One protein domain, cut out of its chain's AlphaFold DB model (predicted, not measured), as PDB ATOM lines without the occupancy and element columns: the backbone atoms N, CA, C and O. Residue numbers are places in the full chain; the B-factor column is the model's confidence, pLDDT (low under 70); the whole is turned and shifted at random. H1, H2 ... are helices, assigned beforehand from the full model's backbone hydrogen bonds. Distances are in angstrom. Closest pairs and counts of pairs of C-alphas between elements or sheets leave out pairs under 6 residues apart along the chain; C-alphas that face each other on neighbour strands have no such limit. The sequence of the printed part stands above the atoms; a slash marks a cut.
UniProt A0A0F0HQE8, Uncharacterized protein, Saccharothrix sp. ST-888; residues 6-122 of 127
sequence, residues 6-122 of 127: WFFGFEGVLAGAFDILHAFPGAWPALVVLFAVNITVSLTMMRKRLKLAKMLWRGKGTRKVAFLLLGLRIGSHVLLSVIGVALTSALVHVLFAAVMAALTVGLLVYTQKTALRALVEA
ATOM      1  N   TRP A   6     -20.286 -25.879 -10.185       79.44
ATOM      2  CA  TRP A   6     -19.591 -24.715 -10.750       79.44
ATOM      3  C   TRP A   6     -20.065 -23.382 -10.158       79.44
ATOM      4  O   TRP A   6     -19.268 -22.454 -10.060       79.44
ATOM      5  N   PHE A   7     -21.324 -23.287  -9.707       79.56
ATOM      6  CA  PHE A   7     -21.857 -22.074  -9.076       79.56
ATOM      7  C   PHE A   7     -21.046 -21.690  -7.831       79.56
ATOM      8  O   PHE A   7     -20.844 -20.513  -7.556       79.56
ATOM      9  N   PHE A   8     -20.534 -22.685  -7.105       80.62
ATOM     10  CA  PHE A   8     -19.723 -22.472  -5.911       80.62
ATOM     11  C   PHE A   8     -18.242 -22.231  -6.220       80.62
ATOM     12  O   PHE A   8     -17.486 -21.898  -5.313       80.62
ATOM     13  N   GLY A   9     -17.815 -22.366  -7.481       77.88
ATOM     14  CA  GLY A   9     -16.424 -22.158  -7.883       77.88
ATOM     15  C   GLY A   9     -15.913 -20.760  -7.528       77.88
ATOM     16  O   GLY A   9     -14.791 -20.625  -7.053       77.88
ATOM     17  N   PHE A  10     -16.765 -19.736  -7.650       77.88
ATOM     18  CA  PHE A  10     -16.429 -18.363  -7.262       77.88
ATOM     19  C   PHE A  10     -16.141 -18.220  -5.764       77.88
ATOM     20  O   PHE A  10     -15.184 -17.551  -5.386       77.88
ATOM     21  N   GLU A  11     -16.934 -18.871  -4.911       76.00
ATOM     22  CA  GLU A  11     -16.685 -18.920  -3.465       76.00
ATOM     23  C   GLU A  11     -15.368 -19.635  -3.157       76.00
ATOM     24  O   GLU A  11     -14.643 -19.222  -2.260       76.00
ATOM     25  N   GLY A  12     -15.033 -20.675  -3.927       77.56
ATOM     26  CA  GLY A  12     -13.748 -21.360  -3.818       77.56
ATOM     27  C   GLY A  12     -12.560 -20.449  -4.136       77.56
ATOM     28  O   GLY A  12     -11.607 -20.402  -3.363       77.56
ATOM     29  N   VAL A  13     -12.628 -19.678  -5.225       76.31
ATOM     30  CA  VAL A  13     -11.557 -18.732  -5.590       76.31
ATOM     31  C   VAL A  13     -11.413 -17.621  -4.548       76.31
ATOM     32  O   VAL A  13     -10.298 -17.276  -4.168       76.31
ATOM     33  N   LEU A  14     -12.529 -17.099  -4.032       78.50
ATOM     34  CA  LEU A  14     -12.504 -16.089  -2.971       78.50
ATOM     35  C   LEU A  14     -11.978 -16.647  -1.642       78.50
ATOM     36  O   LEU A  14     -11.297 -15.931  -0.913       78.50
ATOM     37  N   ALA A  15     -12.234 -17.920  -1.333       76.06
ATOM     38  CA  ALA A  15     -11.694 -18.569  -0.139       76.06
ATOM     39  C   ALA A  15     -10.162 -18.694  -0.160       76.06
ATOM     40  O   ALA A  15      -9.545 -18.663   0.899       76.06
ATOM     41  N   GLY A  16      -9.560 -18.813  -1.348       74.06
ATOM     42  CA  GLY A  16      -8.108 -18.801  -1.546       74.06
ATOM     43  C   GLY A  16      -7.520 -17.410  -1.813       74.06
ATOM     44  O   GLY A  16      -6.333 -17.305  -2.103       74.06
ATOM     45  N   ALA A  17      -8.317 -16.337  -1.746       78.00
ATOM     46  CA  ALA A  17      -7.886 -14.991  -2.131       78.00
ATOM     47  C   ALA A  17      -6.671 -14.494  -1.333       78.00
ATOM     48  O   ALA A  17      -5.797 -13.846  -1.900       78.00
ATOM     49  N   PHE A  18      -6.598 -14.815  -0.039       74.75
ATOM     50  CA  PHE A  18      -5.477 -14.431   0.821       74.75
ATOM     51  C   PHE A  18      -4.150 -15.030   0.341       74.75
ATOM     52  O   PHE A  18      -3.159 -14.314   0.203       74.75
ATOM     53  N   ASP A  19      -4.150 -16.326   0.043       77.69
ATOM     54  CA  ASP A  19      -2.976 -17.047  -0.438       77.69
ATOM     55  C   ASP A  19      -2.603 -16.649  -1.868       77.69
ATOM     56  O   ASP A  19      -1.425 -16.507  -2.192       77.69
ATOM     57  N   ILE A  20      -3.604 -16.383  -2.713       78.00
ATOM     58  CA  ILE A  20      -3.395 -15.847  -4.064       78.00
ATOM     59  C   ILE A  20      -2.732 -14.469  -3.996       78.00
ATOM     60  O   ILE A  20      -1.815 -14.210  -4.768       78.00
ATOM     61  N   LEU A  21      -3.157 -13.597  -3.078       80.25
ATOM     62  CA  LEU A  21      -2.557 -12.273  -2.896       80.25
ATOM     63  C   LEU A  21      -1.155 -12.340  -2.285       80.25
ATOM     64  O   LEU A  21      -0.315 -11.521  -2.644       80.25
ATOM     65  N   HIS A  22      -0.882 -13.315  -1.415       77.06
ATOM     66  CA  HIS A  22       0.472 -13.565  -0.915       77.06
ATOM     67  C   HIS A  22       1.411 -14.061  -2.018       77.06
ATOM     68  O   HIS A  22       2.547 -13.602  -2.107       77.06
ATOM     69  N   ALA A  23       0.946 -14.968  -2.880       79.62
ATOM     70  CA  ALA A  23       1.739 -15.473  -3.999       79.62
ATOM     71  C   ALA A  23       1.880 -14.445  -5.139       79.62
ATOM     72  O   ALA A  23       2.937 -14.347  -5.759       79.62
ATOM     73  N   PHE A  24       0.824 -13.670  -5.409       80.25
ATOM     74  CA  PHE A  24       0.734 -12.711  -6.512       80.25
ATOM     75  C   PHE A  24       0.043 -11.409  -6.063       80.25
ATOM     76  O   PHE A  24      -1.143 -11.201  -6.343       80.25
ATOM     77  N   PRO A  25       0.775 -10.470  -5.437       79.56
ATOM     78  CA  PRO A  25       0.196  -9.230  -4.905       79.56
ATOM     79  C   PRO A  25      -0.530  -8.368  -5.952       79.56
ATOM     80  O   PRO A  25      -1.481  -7.655  -5.637       79.56
ATOM     81  N   GLY A  26      -0.125  -8.459  -7.224       86.06
ATOM     82  CA  GLY A  26      -0.756  -7.749  -8.342       86.06
ATOM     83  C   GLY A  26      -2.121  -8.300  -8.783       86.06
ATOM     84  O   GLY A  26      -2.786  -7.666  -9.597       86.06
ATOM     85  N   ALA A  27      -2.568  -9.450  -8.265       83.69
ATOM     86  CA  ALA A  27      -3.822 -10.094  -8.673       83.69
ATOM     87  C   ALA A  27      -5.086  -9.466  -8.046       83.69
ATOM     88  O   ALA A  27      -6.207  -9.847  -8.394       83.69
ATOM     89  N   TRP A  28      -4.933  -8.491  -7.142       82.81
ATOM     90  CA  TRP A  28      -6.047  -7.868  -6.419       82.81
ATOM     91  C   TRP A  28      -7.175  -7.305  -7.307       82.81
ATOM     92  O   TRP A  28      -8.335  -7.495  -6.931       82.81
ATOM     93  N   PRO A  29      -6.934  -6.706  -8.499       87.12
ATOM     94  CA  PRO A  29      -8.029  -6.207  -9.331       87.12
ATOM     95  C   PRO A  29      -8.898  -7.348  -9.872       87.12
ATOM     96  O   PRO A  29     -10.121  -7.226  -9.934       87.12
ATOM     97  N   ALA A  30      -8.286  -8.488 -10.211       84.88
ATOM     98  CA  ALA A  30      -9.007  -9.664 -10.690       84.88
ATOM     99  C   ALA A  30      -9.918 -10.248  -9.598       84.88
ATOM    100  O   ALA A  30     -11.049 -10.641  -9.886       84.88
ATOM    101  N   LEU A  31      -9.467 -10.244  -8.338       84.44
ATOM    102  CA  LEU A  31     -10.282 -10.677  -7.199       84.44
ATOM    103  C   LEU A  31     -11.484  -9.756  -6.963       84.44
ATOM    104  O   LEU A  31     -12.576 -10.251  -6.693       84.44
ATOM    105  N   VAL A  32     -11.320  -8.438  -7.125       85.62
ATOM    106  CA  VAL A  32     -12.432  -7.477  -7.029       85.62
ATOM    107  C   VAL A  32     -13.478  -7.734  -8.117       85.62
ATOM    108  O   VAL A  32     -14.675  -7.783  -7.825       85.62
ATOM    109  N   VAL A  33     -13.046  -7.963  -9.361       87.06
ATOM    110  CA  VAL A  33     -13.956  -8.301 -10.467       87.06
ATOM    111  C   VAL A  33     -14.677  -9.623 -10.194       87.06
ATOM    112  O   VAL A  33     -15.901  -9.691 -10.313       87.06
ATOM    113  N   LEU A  34     -13.953 -10.662  -9.769       83.81
ATOM    114  CA  LEU A  34     -14.541 -11.960  -9.422       83.81
ATOM    115  C   LEU A  34     -15.538 -11.859  -8.265       83.81
ATOM    116  O   LEU A  34     -16.578 -12.516  -8.298       83.81
ATOM    117  N   PHE A  35     -15.262 -11.013  -7.275       81.31
ATOM    118  CA  PHE A  35     -16.178 -10.737  -6.174       81.31
ATOM    119  C   PHE A  35     -17.471 -10.070  -6.663       81.31
ATOM    120  O   PHE A  35     -18.567 -10.522  -6.323       81.31
ATOM    121  N   ALA A  36     -17.369  -9.054  -7.524       84.81
ATOM    122  CA  ALA A  36     -18.531  -8.386  -8.110       84.81
ATOM    123  C   ALA A  36     -19.379  -9.341  -8.972       84.81
ATOM    124  O   ALA A  36     -20.615  -9.343  -8.886       84.81
ATOM    125  N   VAL A  37     -18.726 -10.202  -9.761       86.62
ATOM    126  CA  VAL A  37     -19.393 -11.251 -10.545       86.62
ATOM    127  C   VAL A  37     -20.081 -12.257  -9.624       86.62
ATOM    128  O   VAL A  37     -21.256 -12.551  -9.844       86.62
ATOM    129  N   ASN A  38     -19.409 -12.728  -8.565       83.81
ATOM    130  CA  ASN A  38     -20.005 -13.635  -7.583       83.81
ATOM    131  C   ASN A  38     -21.273 -13.023  -6.987       83.81
ATOM    132  O   ASN A  38     -22.327 -13.647  -7.063       83.81
ATOM    133  N   ILE A  39     -21.214 -11.792  -6.470       83.00
ATOM    134  CA  ILE A  39     -22.390 -11.126  -5.893       83.00
ATOM    135  C   ILE A  39     -23.529 -11.073  -6.910       83.00
ATOM    136  O   ILE A  39     -24.664 -11.426  -6.591       83.00
ATOM    137  N   THR A  40     -23.236 -10.676  -8.146       84.94
ATOM    138  CA  THR A  40     -24.249 -10.544  -9.199       84.94
ATOM    139  C   THR A  40     -24.915 -11.887  -9.513       84.94
ATOM    140  O   THR A  40     -26.148 -11.984  -9.545       84.94
ATOM    141  N   VAL A  41     -24.115 -12.941  -9.691       83.06
ATOM    142  CA  VAL A  41     -24.575 -14.313  -9.963       83.06
ATOM    143  C   VAL A  41     -25.335 -14.887  -8.761       83.06
ATOM    144  O   VAL A  41     -26.401 -15.489  -8.914       83.06
ATOM    145  N   SER A  42     -24.849 -14.640  -7.547       77.69
ATOM    146  CA  SER A  42     -25.481 -15.057  -6.298       77.69
ATOM    147  C   SER A  42     -26.837 -14.388  -6.107       77.69
ATOM    148  O   SER A  42     -27.825 -15.076  -5.857       77.69
ATOM    149  N   LEU A  43     -26.945 -13.073  -6.311       81.00
ATOM    150  CA  LEU A  43     -28.209 -12.341  -6.200       81.00
ATOM    151  C   LEU A  43     -29.230 -12.793  -7.251       81.00
ATOM    152  O   LEU A  43     -30.404 -13.004  -6.923       81.00
ATOM    153  N   THR A  44     -28.800 -12.989  -8.499       82.81
ATOM    154  CA  THR A  44     -29.684 -13.473  -9.573       82.81
ATOM    155  C   THR A  44     -30.195 -14.890  -9.305       82.81
ATOM    156  O   THR A  44     -31.386 -15.159  -9.490       82.81
ATOM    157  N   MET A  45     -29.349 -15.782  -8.785       76.44
ATOM    158  CA  MET A  45     -29.712 -17.170  -8.467       76.44
ATOM    159  C   MET A  45     -30.495 -17.312  -7.147       76.44
ATOM    160  O   MET A  45     -31.396 -18.154  -7.049       76.44
ATOM    161  N   MET A  46     -30.201 -16.492  -6.131       71.25
ATOM    162  CA  MET A  46     -30.848 -16.553  -4.813       71.25
ATOM    163  C   MET A  46     -32.272 -16.005  -4.812       71.25
ATOM    164  O   MET A  46     -33.088 -16.504  -4.032       71.25
ATOM    165  N   ARG A  47     -32.623 -15.054  -5.694       72.00
ATOM    166  CA  ARG A  47     -33.993 -14.500  -5.781       72.00
ATOM    167  C   ARG A  47     -35.063 -15.592  -5.872       72.00
ATOM    168  O   ARG A  47     -36.066 -15.530  -5.167       72.00
ATOM    169  N   LYS A  48     -34.818 -16.646  -6.657       66.00
ATOM    170  CA  LYS A  48     -35.748 -17.781  -6.813       66.00
ATOM    171  C   LYS A  48     -35.753 -18.750  -5.619       66.00
ATOM    172  O   LYS A  48     -36.640 -19.592  -5.511       66.00
ATOM    173  N   ARG A  49     -34.775 -18.651  -4.712       68.44
ATOM    174  CA  ARG A  49     -34.504 -19.623  -3.636       68.44
ATOM    175  C   ARG A  49     -34.765 -19.085  -2.227       68.44
ATOM    176  O   ARG A  49     -34.728 -19.858  -1.272       68.44
ATOM    177  N   LEU A  50     -35.143 -17.813  -2.084       73.62
ATOM    178  CA  LEU A  50     -35.554 -17.222  -0.799       73.62
ATOM    179  C   LEU A  50     -36.690 -18.006  -0.117       73.62
ATOM    180  O   LEU A  50     -36.718 -18.131   1.108       73.62
ATOM    181  N   LYS A  51     -37.602 -18.594  -0.904       73.62
ATOM    182  CA  LYS A  51     -38.691 -19.440  -0.391       73.62
ATOM    183  C   LYS A  51     -38.158 -20.706   0.299       73.62
ATOM    184  O   LYS A  51     -38.644 -21.060   1.368       73.62
ATOM    185  N   LEU A  52     -37.120 -21.339  -0.256       70.94
ATOM    186  CA  LEU A  52     -36.446 -22.510   0.327       70.94
ATOM    187  C   LEU A  52     -35.708 -22.163   1.621       70.94
ATOM    188  O   LEU A  52     -35.858 -22.872   2.615       70.94
ATOM    189  N   ALA A  53     -34.978 -21.046   1.636       70.06
ATOM    190  CA  ALA A  53     -34.290 -20.569   2.835       70.06
ATOM    191  C   ALA A  53     -35.277 -20.325   3.992       70.06
ATOM    192  O   ALA A  53     -35.063 -20.804   5.107       70.06
ATOM    193  N   LYS A  54     -36.424 -19.685   3.710       76.25
ATOM    194  CA  LYS A  54     -37.512 -19.532   4.691       76.25
ATOM    195  C   LYS A  54     -38.044 -20.881   5.192       76.25
ATOM    196  O   LYS A  54     -38.342 -21.007   6.377       76.25
ATOM    197  N   MET A  55     -38.167 -21.894   4.333       71.94
ATOM    198  CA  MET A  55     -38.663 -23.222   4.728       71.94
ATOM    199  C   MET A  55     -37.688 -23.977   5.643       71.94
ATOM    200  O   MET A  55     -38.128 -24.541   6.653       71.94
ATOM    201  N   LEU A  56     -36.386 -23.917   5.341       69.50
ATOM    202  CA  LEU A  56     -35.297 -24.429   6.186       69.50
ATOM    203  C   LEU A  56     -35.310 -23.770   7.565       69.50
ATOM    204  O   LEU A  56     -35.246 -24.456   8.586       69.50
ATOM    205  N   TRP A  57     -35.486 -22.448   7.602       74.56
ATOM    206  CA  TRP A  57     -35.485 -21.688   8.848       74.56
ATOM    207  C   TRP A  57     -36.718 -21.941   9.717       74.56
ATOM    208  O   TRP A  57     -36.694 -21.643  10.903       74.56
ATOM    209  N   ARG A  58     -37.813 -22.498   9.189       78.19
ATOM    210  CA  ARG A  58     -39.021 -22.787   9.991       78.19
ATOM    211  C   ARG A  58     -38.964 -24.121  10.744       78.19
ATOM    212  O   ARG A  58     -39.754 -24.311  11.658       78.19
ATOM    213  N   GLY A  59     -38.081 -25.055  10.380       74.56
ATOM    214  CA  GLY A  59     -37.959 -26.347  11.070       74.56
ATOM    215  C   GLY A  59     -36.904 -26.328  12.182       74.56
ATOM    216  O   GLY A  59     -35.771 -25.918  11.952       74.56
ATOM    217  N   LYS A  60     -37.236 -26.796  13.394       72.56
ATOM    218  CA  LYS A  60     -36.251 -26.922  14.490       72.56
ATOM    219  C   LYS A  60     -35.154 -27.955  14.172       72.56
ATOM    220  O   LYS A  60     -33.991 -27.698  14.462       72.56
ATOM    221  N   GLY A  61     -35.507 -29.079  13.537       74.00
ATOM    222  CA  GLY A  61     -34.546 -30.112  13.112       74.00
ATOM    223  C   GLY A  61     -33.600 -29.627  12.009       74.00
ATOM    224  O   GLY A  61     -32.384 -29.742  12.134       74.00
ATOM    225  N   THR A  62     -34.146 -28.963  10.986       72.75
ATOM    226  CA  THR A  62     -33.373 -28.379   9.877       72.75
ATOM    227  C   THR A  62     -32.413 -27.274  10.333       72.75
ATOM    228  O   THR A  62     -31.328 -27.149   9.771       72.75
ATOM    229  N   ARG A  63     -32.753 -26.507  11.384       77.75
ATOM    230  CA  ARG A  63     -31.844 -25.515  11.993       77.75
ATOM    231  C   ARG A  63     -30.610 -26.152  12.627       77.75
ATOM    232  O   ARG A  63     -29.521 -25.632  12.433       77.75
ATOM    233  N   LYS A  64     -30.756 -27.264  13.360       77.81
ATOM    234  CA  LYS A  64     -29.607 -27.953  13.983       77.81
ATOM    235  C   LYS A  64     -28.599 -28.407  12.932       77.81
ATOM    236  O   LYS A  64     -27.413 -28.142  13.079       77.81
ATOM    237  N   VAL A  65     -29.090 -29.016  11.853       77.06
ATOM    238  CA  VAL A  65     -28.252 -29.426  10.718       77.06
ATOM    239  C   VAL A  65     -27.568 -28.208  10.092       77.06
ATOM    240  O   VAL A  65     -26.361 -28.233   9.888       77.06
ATOM    241  N   ALA A  66     -28.296 -27.107   9.872       76.12
ATOM    242  CA  ALA A  66     -27.711 -25.876   9.342       76.12
ATOM    243  C   ALA A  66     -26.596 -25.302  10.238       76.12
ATOM    244  O   ALA A  66     -25.551 -24.918   9.722       76.12
ATOM    245  N   PHE A  67     -26.779 -25.283  11.563       80.88
ATOM    246  CA  PHE A  67     -25.748 -24.822  12.499       80.88
ATOM    247  C   PHE A  67     -24.529 -25.745  12.535       80.88
ATOM    248  O   PHE A  67     -23.405 -25.254  12.559       80.88
ATOM    249  N   LEU A  68     -24.733 -27.063  12.500       82.75
ATOM    250  CA  LEU A  68     -23.638 -28.034  12.510       82.75
ATOM    251  C   LEU A  68     -22.803 -27.934  11.226       82.75
ATOM    252  O   LEU A  68     -21.578 -27.915  11.280       82.75
ATOM    253  N   LEU A  69     -23.463 -27.767  10.079       78.31
ATOM    254  CA  LEU A  69     -22.808 -27.523   8.794       78.31
ATOM    255  C   LEU A  69     -22.082 -26.171   8.750       78.31
ATOM    256  O   LEU A  69     -20.998 -26.084   8.181       78.31
ATOM    257  N   LEU A  70     -22.660 -25.126   9.352       81.31
ATOM    258  CA  LEU A  70     -22.003 -23.825   9.488       81.31
ATOM    259  C   LEU A  70     -20.749 -23.938  10.360       81.31
ATOM    260  O   LEU A  70     -19.699 -23.428   9.979       81.31
ATOM    261  N   GLY A  71     -20.846 -24.648  11.484       82.50
ATOM    262  CA  GLY A  71     -19.718 -24.942  12.363       82.50
ATOM    263  C   GLY A  71     -18.623 -25.731  11.649       82.50
ATOM    264  O   GLY A  71     -17.465 -25.339  11.720       82.50
ATOM    265  N   LEU A  72     -18.980 -26.775  10.893       80.94
ATOM    266  CA  LEU A  72     -18.031 -27.537  10.077       80.94
ATOM    267  C   LEU A  72     -17.331 -26.636   9.055       80.94
ATOM    268  O   LEU A  72     -16.113 -26.682   8.936       80.94
ATOM    269  N   ARG A  73     -18.086 -25.779   8.357       80.12
ATOM    270  CA  ARG A  73     -17.525 -24.847   7.376       80.12
ATOM    271  C   ARG A  73     -16.530 -23.891   8.023       80.12
ATOM    272  O   ARG A  73     -15.391 -23.815   7.575       80.12
ATOM    273  N   ILE A  74     -16.944 -23.194   9.079       81.25
ATOM    274  CA  ILE A  74     -16.086 -22.238   9.790       81.25
ATOM    275  C   ILE A  74     -14.866 -22.957  10.373       81.25
ATOM    276  O   ILE A  74     -13.747 -22.497  10.181       81.25
ATOM    277  N   GLY A  75     -15.066 -24.109  11.015       81.69
ATOM    278  CA  GLY A  75     -13.998 -24.910  11.603       81.69
ATOM    279  C   GLY A  75     -12.959 -25.349  10.575       81.69
ATOM    280  O   GLY A  75     -11.769 -25.176  10.816       81.69
ATOM    281  N   SER A  76     -13.384 -25.843   9.405       79.94
ATOM    282  CA  SER A  76     -12.468 -26.211   8.320       79.94
ATOM    283  C   SER A  76     -11.675 -25.010   7.806       79.94
ATOM    284  O   SER A  76     -10.459 -25.117   7.670       79.94
ATOM    285  N   HIS A  77     -12.330 -23.867   7.568       76.69
ATOM    286  CA  HIS A  77     -11.634 -22.659   7.118       76.69
ATOM    287  C   HIS A  77     -10.622 -22.163   8.151       76.69
ATOM    288  O   HIS A  77      -9.495 -21.872   7.783       76.69
ATOM    289  N   VAL A  78     -10.993 -22.108   9.432       80.75
ATOM    290  CA  VAL A  78     -10.100 -21.643  10.503       80.75
ATOM    291  C   VAL A  78      -8.905 -22.577  10.662       80.75
ATOM    292  O   VAL A  78      -7.772 -22.105  10.685       80.75
ATOM    293  N   LEU A  79      -9.143 -23.891  10.736       81.75
ATOM    294  CA  LEU A  79      -8.079 -24.878  10.919       81.75
ATOM    295  C   LEU A  79      -7.057 -24.796   9.785       81.75
ATOM    296  O   LEU A  79      -5.854 -24.802  10.024       81.75
ATOM    297  N   LEU A  80      -7.543 -24.665   8.552       75.38
ATOM    298  CA  LEU A  80      -6.683 -24.530   7.393       75.38
ATOM    299  C   LEU A  80      -6.004 -23.164   7.370       75.38
ATOM    300  O   LEU A  80      -4.798 -23.128   7.175       75.38
ATOM    301  N   SER A  81      -6.702 -22.049   7.596       72.12
ATOM    302  CA  SER A  81      -6.081 -20.715   7.608       72.12
ATOM    303  C   SER A  81      -4.932 -20.615   8.612       72.12
ATOM    304  O   SER A  81      -3.903 -20.029   8.291       72.12
ATOM    305  N   VAL A  82      -5.061 -21.232   9.792       77.56
ATOM    306  CA  VAL A  82      -3.962 -21.328  10.768       77.56
ATOM    307  C   VAL A  82      -2.765 -22.084  10.186       77.56
ATOM    308  O   VAL A  82      -1.630 -21.651  10.359       77.56
ATOM    309  N   ILE A  83      -3.010 -23.179   9.460       76.19
ATOM    310  CA  ILE A  83      -1.960 -23.927   8.759       76.19
ATOM    311  C   ILE A  83      -1.320 -23.057   7.668       76.19
ATOM    312  O   ILE A  83      -0.100 -23.008   7.595       76.19
ATOM    313  N   GLY A  84      -2.113 -22.339   6.868       68.75
ATOM    314  CA  GLY A  84      -1.647 -21.475   5.778       68.75
ATOM    315  C   GLY A  84      -0.730 -20.335   6.231       68.75
ATOM    316  O   GLY A  84       0.261 -20.048   5.568       68.75
ATOM    317  N   VAL A  85      -0.999 -19.735   7.397       68.19
ATOM    318  CA  VAL A  85      -0.158 -18.673   7.990       68.19
ATOM    319  C   VAL A  85       1.242 -19.174   8.368       68.19
ATOM    320  O   VAL A  85       2.192 -18.395   8.372       68.19
ATOM    321  N   ALA A  86       1.399 -20.464   8.667       71.38
ATOM    322  CA  ALA A  86       2.692 -21.051   9.018       71.38
ATOM    323  C   ALA A  86       3.573 -21.382   7.793       71.38
ATOM    324  O   ALA A  86       4.717 -21.813   7.956       71.38
ATOM    325  N   LEU A  87       3.056 -21.218   6.573       68.25
ATOM    326  CA  LEU A  87       3.734 -21.585   5.331       68.25
ATOM    327  C   LEU A  87       4.435 -20.356   4.736       68.25
ATOM    328  O   LEU A  87       3.888 -19.262   4.744       68.25
ATOM    329  N   THR A  88       5.655 -20.531   4.222       74.50
ATOM    330  CA  THR A  88       6.519 -19.407   3.800       74.50
ATOM    331  C   THR A  88       6.813 -19.361   2.302       74.50
ATOM    332  O   THR A  88       7.489 -18.443   1.841       74.50
ATOM    333  N   SER A  89       6.339 -20.334   1.515       80.25
ATOM    334  CA  SER A  89       6.659 -20.427   0.086       80.25
ATOM    335  C   SER A  89       5.451 -20.145  -0.810       80.25
ATOM    336  O   SER A  89       4.329 -20.576  -0.541       80.25
ATOM    337  N   ALA A  90       5.689 -19.458  -1.931       78.50
ATOM    338  CA  ALA A  90       4.642 -19.094  -2.889       78.50
ATOM    339  C   ALA A  90       3.934 -20.319  -3.495       78.50
ATOM    340  O   ALA A  90       2.713 -20.322  -3.639       78.50
ATOM    341  N   LEU A  91       4.680 -21.388  -3.802       80.88
ATOM    342  CA  LEU A  91       4.106 -22.643  -4.305       80.88
ATOM    343  C   LEU A  91       3.142 -23.259  -3.289       80.88
ATOM    344  O   LEU A  91       2.087 -23.776  -3.657       80.88
ATOM    345  N   VAL A  92       3.487 -23.173  -2.005       79.38
ATOM    346  CA  VAL A  92       2.646 -23.692  -0.935       79.38
ATOM    347  C   VAL A  92       1.375 -22.857  -0.778       79.38
ATOM    348  O   VAL A  92       0.307 -23.450  -0.667       79.38
ATOM    349  N   HIS A  93       1.443 -21.527  -0.881       78.38
ATOM    350  CA  HIS A  93       0.237 -20.688  -0.916       78.38
ATOM    351  C   HIS A  93      -0.674 -21.031  -2.102       78.38
ATOM    352  O   HIS A  93      -1.884 -21.140  -1.932       78.38
ATOM    353  N   VAL A  94      -0.127 -21.297  -3.292       81.12
ATOM    354  CA  VAL A  94      -0.944 -21.702  -4.453       81.12
ATOM    355  C   VAL A  94      -1.636 -23.050  -4.223       81.12
ATOM    356  O   VAL A  94      -2.837 -23.176  -4.474       81.12
ATOM    357  N   LEU A  95      -0.914 -24.059  -3.724       83.00
ATOM    358  CA  LEU A  95      -1.512 -25.357  -3.384       83.00
ATOM    359  C   LEU A  95      -2.571 -25.217  -2.292       83.00
ATOM    360  O   LEU A  95      -3.641 -25.819  -2.373       83.00
ATOM    361  N   PHE A  96      -2.291 -24.396  -1.290       79.12
ATOM    362  CA  PHE A  96      -3.194 -24.154  -0.185       79.12
ATOM    363  C   PHE A  96      -4.462 -23.409  -0.645       79.12
ATOM    364  O   PHE A  96      -5.568 -23.828  -0.302       79.12
ATOM    365  N   ALA A  97      -4.336 -22.419  -1.535       81.81
ATOM    366  CA  ALA A  97      -5.464 -21.771  -2.204       81.81
ATOM    367  C   ALA A  97      -6.332 -22.786  -2.965       81.81
ATOM    368  O   ALA A  97      -7.560 -22.745  -2.873       81.81
ATOM    369  N   ALA A  98      -5.712 -23.730  -3.681       84.31
ATOM    370  CA  ALA A  98      -6.428 -24.777  -4.406       84.31
ATOM    371  C   ALA A  98      -7.176 -25.736  -3.460       84.31
ATOM    372  O   ALA A  98      -8.338 -26.065  -3.711       84.31
ATOM    373  N   VAL A  99      -6.550 -26.143  -2.351       84.50
ATOM    374  CA  VAL A  99      -7.180 -26.981  -1.314       84.50
ATOM    375  C   VAL A  99      -8.356 -26.251  -0.669       84.50
ATOM    376  O   VAL A  99      -9.447 -26.815  -0.559       84.50
ATOM    377  N   MET A 100      -8.173 -24.984  -0.300       82.19
ATOM    378  CA  MET A 100      -9.226 -24.143   0.265       82.19
ATOM    379  C   MET A 100     -10.385 -23.963  -0.709       82.19
ATOM    380  O   MET A 100     -11.546 -24.101  -0.315       82.19
ATOM    381  N   ALA A 101     -10.094 -23.739  -1.990       83.50
ATOM    382  CA  ALA A 101     -11.111 -23.637  -3.025       83.50
ATOM    383  C   ALA A 101     -11.910 -24.941  -3.162       83.50
ATOM    384  O   ALA A 101     -13.144 -24.920  -3.123       83.50
ATOM    385  N   ALA A 102     -11.220 -26.082  -3.257       85.25
ATOM    386  CA  ALA A 102     -11.844 -27.396  -3.378       85.25
ATOM    387  C   ALA A 102     -12.713 -27.738  -2.159       85.25
ATOM    388  O   ALA A 102     -13.849 -28.190  -2.316       85.25
ATOM    389  N   LEU A 103     -12.221 -27.470  -0.946       84.44
ATOM    390  CA  LEU A 103     -12.971 -27.701   0.287       84.44
ATOM    391  C   LEU A 103     -14.172 -26.774   0.416       84.44
ATOM    392  O   LEU A 103     -15.243 -27.225   0.816       84.44
ATOM    393  N   THR A 104     -14.038 -25.509   0.022       83.62
ATOM    394  CA  THR A 104     -15.153 -24.553   0.030       83.62
ATOM    395  C   THR A 104     -16.266 -25.017  -0.898       83.62
ATOM    396  O   THR A 104     -17.419 -25.124  -0.478       83.62
ATOM    397  N   VAL A 105     -15.924 -25.365  -2.142       85.44
ATOM    398  CA  VAL A 105     -16.880 -25.901  -3.122       85.44
ATOM    399  C   VAL A 105     -17.494 -27.204  -2.610       85.44
ATOM    400  O   VAL A 105     -18.716 -27.361  -2.638       85.44
ATOM    401  N   GLY A 106     -16.674 -28.123  -2.097       84.88
ATOM    402  CA  GLY A 106     -17.113 -29.412  -1.566       84.88
ATOM    403  C   GLY A 106     -18.090 -29.269  -0.399       84.88
ATOM    404  O   GLY A 106     -19.167 -29.870  -0.420       84.88
ATOM    405  N   LEU A 107     -17.769 -28.419   0.580       82.94
ATOM    406  CA  LEU A 107     -18.639 -28.107   1.716       82.94
ATOM    407  C   LEU A 107     -19.930 -27.436   1.249       82.94
ATOM    408  O   LEU A 107     -21.004 -27.806   1.714       82.94
ATOM    409  N   LEU A 108     -19.880 -26.509   0.293       84.50
ATOM    410  CA  LEU A 108     -21.079 -25.868  -0.256       84.50
ATOM    411  C   LEU A 108     -22.002 -26.867  -0.972       84.50
ATOM    412  O   LEU A 108     -23.211 -26.880  -0.735       84.50
ATOM    413  N   VAL A 109     -21.443 -27.778  -1.767       86.50
ATOM    414  CA  VAL A 109     -22.210 -28.865  -2.391       86.50
ATOM    415  C   VAL A 109     -22.795 -29.800  -1.328       86.50
ATOM    416  O   VAL A 109     -23.971 -30.174  -1.407       86.50
ATOM    417  N   TYR A 110     -22.011 -30.169  -0.315       85.44
ATOM    418  CA  TYR A 110     -22.452 -31.043   0.770       85.44
ATOM    419  C   TYR A 110     -23.563 -30.404   1.614       85.44
ATOM    420  O   TYR A 110     -24.602 -31.029   1.843       85.44
ATOM    421  N   THR A 111     -23.390 -29.145   2.024       82.88
ATOM    422  CA  THR A 111     -24.388 -28.376   2.781       82.88
ATOM    423  C   THR A 111     -25.696 -28.241   2.005       82.88
ATOM    424  O   THR A 111     -26.773 -28.417   2.567       82.88
ATOM    425  N   GLN A 112     -25.633 -28.013   0.691       84.50
ATOM    426  CA  GLN A 112     -26.829 -27.968  -0.138       84.50
ATOM    427  C   GLN A 112     -27.542 -29.325  -0.199       84.50
ATOM    428  O   GLN A 112     -28.768 -29.381  -0.069       84.50
ATOM    429  N   LYS A 113     -26.800 -30.419  -0.410       85.50
ATOM    430  CA  LYS A 113     -27.370 -31.773  -0.480       85.50
ATOM    431  C   LYS A 113     -28.052 -32.162   0.831       85.50
ATOM    432  O   LYS A 113     -29.184 -32.639   0.808       85.50
ATOM    433  N   THR A 114     -27.389 -31.929   1.957       83.94
ATOM    434  CA  THR A 114     -27.917 -32.230   3.296       83.94
ATOM    435  C   THR A 114     -29.130 -31.366   3.638       83.94
ATOM    436  O   THR A 114     -30.141 -31.894   4.095       83.94
ATOM    437  N   ALA A 115     -29.095 -30.068   3.328       81.12
ATOM    438  CA  ALA A 115     -30.232 -29.171   3.532       81.12
ATOM    439  C   ALA A 115     -31.465 -29.572   2.702       81.12
ATOM    440  O   ALA A 115     -32.590 -29.504   3.200       81.12
ATOM    441  N   LEU A 116     -31.273 -30.007   1.452       82.62
ATOM    442  CA  LEU A 116     -32.368 -30.497   0.610       82.62
ATOM    443  C   LEU A 116     -32.935 -31.827   1.122       82.62
ATOM    444  O   LEU A 116     -34.152 -31.951   1.198       82.62
ATOM    445  N   ARG A 117     -32.082 -32.780   1.529       84.19
ATOM    446  CA  ARG A 117     -32.528 -34.047   2.142       84.19
ATOM    447  C   ARG A 117     -33.369 -33.804   3.392       84.19
ATOM    448  O   ARG A 117     -34.480 -34.310   3.476       84.19
ATOM    449  N   ALA A 118     -32.910 -32.931   4.285       82.00
ATOM    450  CA  ALA A 118     -33.641 -32.599   5.505       82.00
ATOM    451  C   ALA A 118     -35.008 -31.937   5.228       82.00
ATOM    452  O   ALA A 118     -35.939 -32.065   6.020       82.00
ATOM    453  N   LEU A 119     -35.153 -31.213   4.112       79.69
ATOM    454  CA  LEU A 119     -36.442 -30.653   3.696       79.69
ATOM    455  C   LEU A 119     -37.396 -31.707   3.121       79.69
ATOM    456  O   LEU A 119     -38.601 -31.591   3.346       79.69
ATOM    457  N   VAL A 120     -36.871 -32.706   2.403       83.81
ATOM    458  CA  VAL A 120     -37.646 -33.856   1.909       83.81
ATOM    459  C   VAL A 120     -38.117 -34.716   3.083       83.81
ATOM    460  O   VAL A 120     -39.308 -34.975   3.202       83.81
ATOM    461  N   GLU A 121     -37.222 -35.060   4.014       83.31
ATOM    462  CA  GLU A 121     -37.553 -35.814   5.238       83.31
ATOM    463  C   GLU A 121     -38.600 -35.098   6.104       83.31
ATOM    464  O   GLU A 121     -39.453 -35.732   6.717       83.31
ATOM    465  N   ALA A 122     -38.584 -33.763   6.126       78.25
ATOM    466  CA  ALA A 122     -39.580 -32.961   6.832       78.25
ATOM    467  C   ALA A 122     -40.924 -32.817   6.081       78.25
ATOM    468  O   ALA A 122     -41.767 -32.032   6.521       78.25
TER     469      ALA A 122
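AT A GLANCE: This is residues 6 to 122 of the 127 residues of an uncharacterized protein of Saccharothrix sp. ST-888 (UniProt A0A0F0HQE8). This is a long frame of helices: the hairpin of H5 and H6 makes one long side, H3 runs along the other, H1 and H2 fill part of the gap between H3 and H6, and H4 crosses one end. The printed part has 117 residues with six named helices, H1 to H6 in order, and no named strand: all helix. It is only just loose, close to compact, with a radius of gyration of the C-alphas of 16.2 A, and elongated, spanning 48 by 29 by 17 A.

HOW THE PARTS SIT: Begin at H6, residues 90 to 121, the hub, which touches four other helices. H5, residues 60 to 85, forms a hairpin with it at a shallow tilt of 5 degrees, opposite ways; the closest C-alphas, of Thr 62 and Ala 118, are 6.1 A apart. At Ala 101 look for H1, residues 6 to 15: its Gly 12 has the closest C-alpha, 3.6 A away, at a steep tilt of 47 degrees. H2, residues 17 to 23, touches residues 90 to 97 of H6 alone, closest at the C-alphas of Ala 23 and Ala 90, 4.8 A. H3, residues 25 to 46, touches H1 with residues 31 to 38 alone, closest at the C-alphas of Asn 38 and Phe 10, 5.9 A; H3 and H6 are apart. H2 and H3 form a hairpin at a shallow tilt of 17 degrees. H4, residues 50 to 58, only just touches H6, with 3 pairs of C-alphas within 8 A, the closest those of Leu 56 and Leu 119, 6.8 A. Every O i to N i+4 pair is within hydrogen-bond range in H2, H4, H5 and H6, against 4 of 6 in H1 and 16 of 18 in H3.

IN THESE COORDINATES: Find C-alpha 90 at (4.642, -19.094, -2.889); from there H6 runs 46.1 A to C-alpha 121 at (-37.553, -35.814, 5.238). H5 measures 37.6 A and H3 31.9 A; H1 starts at C-alpha 6, (-19.591, -24.715, -10.750).

THE WHOLE: The C-alphas of Gly 26 and Ala 122, the two farthest apart, are 48.7 A apart. The printed part has no cut, and the five links between the helices are tight. Residues 46 to 51 stand free. Look for pLDDT under 70 at residues 48 to 49, 56, 84 to 85 and 87.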